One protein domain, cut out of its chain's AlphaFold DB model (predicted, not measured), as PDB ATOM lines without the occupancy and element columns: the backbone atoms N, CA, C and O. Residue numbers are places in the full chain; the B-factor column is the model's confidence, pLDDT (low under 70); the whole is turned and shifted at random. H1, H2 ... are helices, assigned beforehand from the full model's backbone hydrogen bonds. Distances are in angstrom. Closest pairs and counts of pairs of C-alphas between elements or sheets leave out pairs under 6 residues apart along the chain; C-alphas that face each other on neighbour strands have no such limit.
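Overview. This is residues 208 to 256 of the 298 residues of the protein "Polyhydroxyalkanoate synthesis repressor PhaR" of Bosea lathyri (UniProt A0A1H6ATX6). Two helices meet near their ends as an L: the longer arm is H2, the shorter arm is H1, and a small loop of residues 225 to 228 turns the corner between them. Away from the corner both arms stick out free, with residues 208 to 217 in H1 and residues 234 to 256, of which 234 to 252 belong to H2. The printed part has 49 residues with two named helices, H1 then H2 along the chain, and no named strand; its class is all helix. The whole is extended, with a radius of gyration of the C-alphas of 16.2 A, and flat, spanning 47 by 27 by 6 A.

Along the chain. H2, the longest helix, holds residues 229 to 252 and measures 34.1 A from first to last C-alpha; its C-alpha 229 is at (218.812, 246.262, 209.427) and its C-alpha 252 is at (246.814, 228.824, 218.028). H1 holds residues 208 to 224 and measures 22.4 A; its C-alpha 208 is at (208.688, 231.323, 220.462). H1 has a kink of 25 degrees near residue 218.

Arrangement. H2 touches H1 with residues 229 to 233 alone, and H1 touches H2 with residues 218 to 223 alone. Their closest C-alphas are those of Gly 229 and Gly 222, 4.4 A apart. The lines of the two helices are about perpendicular, at 75 degrees, and their centres are 22.4 A apart. In H1 and H2 every O i to N i+4 pair is within hydrogen-bond range.

Size, cuts and confidence. The two C-alphas farthest apart are those of Gln 209 and Phe 255, at 48.9 A. The printed part has no cut, and the link from H1 to H2 is tight, with 4 residues. The mean pLDDT of the printed part is 75.4; residues 219 to 230, residue 254 and residue 256 are under 70.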
ATOM      1  N   ASP A 208     207.927 231.452 221.703       83.62
ATOM      2  CA  ASP A 208     208.688 231.323 220.462       83.62
ATOM      3  C   ASP A 208     208.038 232.118 219.328       83.62
ATOM      4  O   ASP A 208     208.742 232.803 218.592       83.62
ATOM      5  N   GLN A 209     206.705 232.117 219.210       82.12
ATOM      6  CA  GLN A 209     205.994 232.963 218.244       82.12
ATOM      7  C   GLN A 209     206.228 234.451 218.517       82.12
ATOM      8  O   GLN A 209     206.515 235.210 217.587       82.12
ATOM      9  N   ASN A 210     206.154 234.874 219.782       81.31
ATOM     10  CA  ASN A 210     206.404 236.262 220.162       81.31
ATOM     11  C   ASN A 210     207.860 236.667 219.909       81.31
ATOM     12  O   ASN A 210     208.103 237.719 219.319       81.31
ATOM     13  N   GLN A 211     208.819 235.815 220.276       83.12
ATOM     14  CA  GLN A 211     210.242 236.038 220.035       83.12
ATOM     15  C   GLN A 211     210.566 236.037 218.539       83.12
ATOM     16  O   GLN A 211     211.319 236.890 218.082       83.12
ATOM     17  N   PHE A 212     209.986 235.127 217.757       81.94
ATOM     18  CA  PHE A 212     210.158 235.087 216.307       81.94
ATOM     19  C   PHE A 212     209.569 236.335 215.652       81.94
ATOM     20  O   PHE A 212     210.224 236.949 214.815       81.94
ATOM     21  N   ARG A 213     208.377 236.774 216.078       80.69
ATOM     22  CA  ARG A 213     207.766 238.024 215.609       80.69
ATOM     23  C   ARG A 213     208.584 239.244 216.014       80.69
ATOM     24  O   ARG A 213     208.669 240.187 215.239       80.69
ATOM     25  N   GLU A 214     209.205 239.239 217.188       80.62
ATOM     26  CA  GLU A 214     210.087 240.312 217.644       80.62
ATOM     27  C   GLU A 214     211.425 240.312 216.890       80.62
ATOM     28  O   GLU A 214     211.901 241.369 216.490       80.62
ATOM     29  N   GLN A 215     212.025 239.148 216.638       76.56
ATOM     30  CA  GLN A 215     213.253 239.007 215.850       76.56
ATOM     31  C   GLN A 215     213.019 239.366 214.385       76.56
ATOM     32  O   GLN A 215     213.805 240.110 213.808       76.56
ATOM     33  N   MET A 216     211.911 238.905 213.804       77.06
ATOM     34  CA  MET A 216     211.475 239.310 212.477       77.06
ATOM     35  C   MET A 216     211.111 240.791 212.479       77.06
ATOM     36  O   MET A 216     211.555 241.506 211.607       77.06
ATOM     37  N   GLY A 217     210.416 241.311 213.487       75.06
ATOM     38  CA  GLY A 217     210.136 242.740 213.638       75.06
ATOM     39  C   GLY A 217     211.398 243.596 213.789       75.06
ATOM     40  O   GLY A 217     211.437 244.709 213.288       75.06
ATOM     41  N   LYS A 218     212.471 243.086 214.397       73.06
ATOM     42  CA  LYS A 218     213.774 243.767 214.478       73.06
ATOM     43  C   LYS A 218     214.545 243.675 213.160       73.06
ATOM     44  O   LYS A 218     215.062 244.682 212.685       73.06
ATOM     45  N   ALA A 219     214.568 242.499 212.536       68.25
ATOM     46  CA  ALA A 219     215.249 242.261 211.264       68.25
ATOM     47  C   ALA A 219     214.543 242.948 210.081       68.25
ATOM     48  O   ALA A 219     215.204 243.530 209.230       68.25
ATOM     49  N   PHE A 220     213.210 242.919 210.050       67.81
ATOM     50  CA  PHE A 220     212.353 243.508 209.022       67.81
ATOM     51  C   PHE A 220     211.861 244.907 209.371       67.81
ATOM     52  O   PHE A 220     211.798 245.726 208.475       67.81
ATOM     53  N   GLY A 221     211.560 245.253 210.621       60.00
ATOM     54  CA  GLY A 221     211.217 246.636 210.998       60.00
ATOM     55  C   GLY A 221     212.417 247.583 210.904       60.00
ATOM     56  O   GLY A 221     212.251 248.740 210.532       60.00
ATOM     57  N   GLY A 222     213.639 247.073 211.110       56.44
ATOM     58  CA  GLY A 222     214.881 247.780 210.776       56.44
ATOM     59  C   GLY A 222     215.260 247.739 209.285       56.44
ATOM     60  O   GLY A 222     216.063 248.554 208.836       56.44
ATOM     61  N   ALA A 223     214.698 246.815 208.494       55.06
ATOM     62  CA  ALA A 223     214.944 246.724 207.048       55.06
ATOM     63  C   ALA A 223     213.880 247.438 206.194       55.06
ATOM     64  O   ALA A 223     214.203 247.949 205.124       55.06
ATOM     65  N   ALA A 224     212.638 247.522 206.668       55.50
ATOM     66  CA  ALA A 224     211.499 248.096 205.957       55.50
ATOM     67  C   ALA A 224     211.481 249.629 206.012       55.50
ATOM     68  O   ALA A 224     210.856 250.246 205.156       55.50
ATOM     69  N   PHE A 225     212.183 250.245 206.972       57.66
ATOM     70  CA  PHE A 225     212.221 251.705 207.128       57.66
ATOM     71  C   PHE A 225     213.545 252.375 206.722       57.66
ATOM     72  O   PHE A 225     213.692 253.582 206.886       57.66
ATOM     73  N   GLY A 226     214.495 251.633 206.143       52.12
ATOM     74  CA  GLY A 226     215.683 252.241 205.537       52.12
ATOM     75  C   GLY A 226     216.967 251.449 205.736       52.12
ATOM     76  O   GLY A 226     217.679 251.637 206.714       52.12
ATOM     77  N   GLY A 227     217.292 250.600 204.760       54.62
ATOM     78  CA  GLY A 227     218.660 250.433 204.252       54.62
ATOM     79  C   GLY A 227     219.774 249.961 205.195       54.62
ATOM     80  O   GLY A 227     220.933 250.119 204.828       54.62
ATOM     81  N   GLY A 228     219.473 249.399 206.371       57.28
ATOM     82  CA  GLY A 228     220.514 249.019 207.337       57.28
ATOM     83  C   GLY A 228     220.290 247.710 208.091       57.28
ATOM     84  O   GLY A 228     221.255 246.993 208.308       57.28
ATOM     85  N   GLY A 229     219.054 247.337 208.445       63.44
ATOM     86  CA  GLY A 229     218.812 246.262 209.427       63.44
ATOM     87  C   GLY A 229     219.389 244.882 209.078       63.44
ATOM     88  O   GLY A 229     219.989 244.230 209.929       63.44
ATOM     89  N   ALA A 230     219.264 244.441 207.823       63.22
ATOM     90  CA  ALA A 230     219.810 243.149 207.396       63.22
ATOM     91  C   ALA A 230     221.343 243.175 207.257       63.22
ATOM     92  O   ALA A 230     222.014 242.203 207.602       63.22
ATOM     93  N   LEU A 231     221.906 244.293 206.786       70.12
ATOM     94  CA  LEU A 231     223.351 244.449 206.626       70.12
ATOM     95  C   LEU A 231     224.045 244.629 207.982       70.12
ATOM     96  O   LEU A 231     225.083 244.021 208.207       70.12
ATOM     97  N   ASP A 232     223.443 245.381 208.901       70.31
ATOM     98  CA  ASP A 232     223.952 245.624 210.253       70.31
ATOM     99  C   ASP A 232     223.910 244.346 211.107       70.31
ATOM    100  O   ASP A 232     224.882 244.020 211.787       70.31
ATOM    101  N   ALA A 233     222.853 243.531 210.979       73.00
ATOM    102  CA  ALA A 233     222.788 242.216 211.621       73.00
ATOM    103  C   ALA A 233     223.880 241.256 211.102       73.00
ATOM    104  O   ALA A 233     224.566 240.603 211.894       73.00
ATOM    105  N   ILE A 234     224.103 241.207 209.781       79.62
ATOM    106  CA  ILE A 234     225.179 240.404 209.173       79.62
ATOM    107  C   ILE A 234     226.559 240.949 209.568       79.62
ATOM    108  O   ILE A 234     227.480 240.175 209.839       79.62
ATOM    109  N   GLN A 235     226.718 242.270 209.645       76.75
ATOM    110  CA  GLN A 235     227.971 242.921 210.017       76.75
ATOM    111  C   GLN A 235     228.304 242.700 211.499       76.75
ATOM    112  O   GLN A 235     229.465 242.440 211.827       76.75
ATOM    113  N   ALA A 236     227.306 242.717 212.388       79.25
ATOM    114  CA  ALA A 236     227.459 242.381 213.802       79.25
ATOM    115  C   ALA A 236     227.850 240.906 213.997       79.25
ATOM    116  O   ALA A 236     228.821 240.620 214.703       79.25
ATOM    117  N   GLN A 237     227.171 239.985 213.304       82.06
ATOM    118  CA  GLN A 237     227.486 238.550 213.314       82.06
ATOM    119  C   GLN A 237     228.905 238.280 212.783       82.06
ATOM    120  O   GLN A 237     229.685 237.556 213.400       82.06
ATOM    121  N   THR A 238     229.274 238.902 211.659       84.75
ATOM    122  CA  THR A 238     230.600 238.744 211.040       84.75
ATOM    123  C   THR A 238     231.697 239.294 211.945       84.75
ATOM    124  O   THR A 238     232.739 238.660 212.091       84.75
ATOM    125  N   ARG A 239     231.464 240.434 212.611       87.69
ATOM    126  CA  ARG A 239     232.418 241.015 213.565       87.69
ATOM    127  C   ARG A 239     232.616 240.117 214.787       87.69
ATOM    128  O   ARG A 239     233.758 239.916 215.190       87.69
ATOM    129  N   ALA A 240     231.541 239.556 215.344       86.81
ATOM    130  CA  ALA A 240     231.623 238.629 216.473       86.81
ATOM    131  C   ALA A 240     232.369 237.334 216.098       86.81
ATOM    132  O   ALA A 240     233.297 236.930 216.801       86.81
ATOM    133  N   ASN A 241     232.047 236.741 214.941       88.19
ATOM    134  CA  ASN A 241     232.731 235.548 214.436       88.19
ATOM    135  C   ASN A 241     234.209 235.821 214.118       88.19
ATOM    136  O   ASN A 241     235.069 235.005 214.443       88.19
ATOM    137  N   MET A 242     234.526 236.976 213.523       88.50
ATOM    138  CA  MET A 242     235.907 237.380 213.244       88.50
ATOM    139  C   MET A 242     236.693 237.678 214.519       88.50
ATOM    140  O   MET A 242     237.870 237.335 214.575       88.50
ATOM    141  N   ALA A 243     236.082 238.264 215.553       88.69
ATOM    142  CA  ALA A 243     236.745 238.485 216.838       88.69
ATOM    143  C   ALA A 243     237.103 237.152 217.512       88.69
ATOM    144  O   ALA A 243     238.243 236.964 217.931       88.69
ATOM    145  N   MET A 244     236.170 236.195 217.522       87.00
ATOM    146  CA  MET A 244     236.408 234.853 218.055       87.00
ATOM    147  C   MET A 244     237.459 234.087 217.238       87.00
ATOM    148  O   MET A 244     238.343 233.457 217.814       87.00
ATOM    149  N   PHE A 245     237.413 234.180 215.904       90.62
ATOM    150  CA  PHE A 245     238.408 233.568 215.023       90.62
ATOM    151  C   PHE A 245     239.793 234.203 215.185       90.62
ATOM    152  O   PHE A 245     240.787 233.489 215.241       90.62
ATOM    153  N   THR A 246     239.872 235.530 215.307       83.56
ATOM    154  CA  THR A 246     241.140 236.253 215.499       83.56
ATOM    155  C   THR A 246     241.769 235.902 216.841       83.56
ATOM    156  O   THR A 246     242.978 235.694 216.916       83.56
ATOM    157  N   GLU A 247     240.957 235.794 217.890       83.56
ATOM    158  CA  GLU A 247     241.422 235.383 219.211       83.56
ATOM    159  C   GLU A 247     241.887 233.922 219.208       83.56
ATOM    160  O   GLU A 247     242.997 233.620 219.648       83.56
ATOM    161  N   ALA A 248     241.111 233.021 218.599       85.50
ATOM    162  CA  ALA A 248     241.503 231.624 218.427       85.50
ATOM    163  C   ALA A 248     242.790 231.482 217.594       85.50
ATOM    164  O   ALA A 248     243.668 230.694 217.941       85.50
ATOM    165  N   PHE A 249     242.948 232.277 216.532       85.12
ATOM    166  CA  PHE A 249     244.142 232.271 215.688       85.12
ATOM    167  C   PHE A 249     245.377 232.808 216.424       85.12
ATOM    168  O   PHE A 249     246.477 232.294 216.233       85.12
ATOM    169  N   ARG A 250     245.210 233.799 217.310       81.44
ATOM    170  CA  ARG A 250     246.286 234.303 218.181       81.44
ATOM    171  C   ARG A 250     246.738 233.275 219.210       81.44
ATOM    172  O   ARG A 250     247.938 233.134 219.425       81.44
ATOM    173  N   VAL A 251     245.799 232.544 219.806       83.00
ATOM    174  CA  VAL A 251     246.102 231.460 220.752       83.00
ATOM    175  C   VAL A 251     246.745 230.263 220.037       83.00
ATOM    176  O   VAL A 251     247.647 229.634 220.585       83.00
ATOM    177  N   PHE A 252     246.323 229.967 218.804       82.25
ATOM    178  CA  PHE A 252     246.814 228.824 218.028       82.25
ATOM    179  C   PHE A 252     248.128 229.091 217.282       82.25
ATOM    180  O   PHE A 252     248.873 228.154 216.999       82.25
ATOM    181  N   ASN A 253     248.456 230.353 216.995       80.56
ATOM    182  CA  ASN A 253     249.737 230.738 216.408       80.56
ATOM    183  C   ASN A 253     250.575 231.597 217.379       80.56
ATOM    184  O   ASN A 253     250.844 232.776 217.103       80.56
ATOM    185  N   PRO A 254     251.038 231.014 218.505       68.44
ATOM    186  CA  PRO A 254     251.849 231.725 219.494       68.44
ATOM    187  C   PRO A 254     253.195 232.192 218.912       68.44
ATOM    188  O   PRO A 254     253.788 233.146 219.410       68.44
ATOM    189  N   PHE A 255     253.655 231.574 217.818       71.88
ATOM    190  CA  PHE A 255     254.892 231.934 217.128       71.88
ATOM    191  C   PHE A 255     254.759 233.227 216.307       71.88
ATOM    192  O   PHE A 255     255.677 234.042 216.315       71.88
ATOM    193  N   ALA A 256     253.611 233.482 215.664       67.44
ATOM    194  CA  ALA A 256     253.361 234.755 214.975       67.44
ATOM    195  C   ALA A 256     253.138 235.920 215.953       67.44
ATOM    196  O   ALA A 256     253.576 237.036 215.683       67.44
TER     197      ALA A 256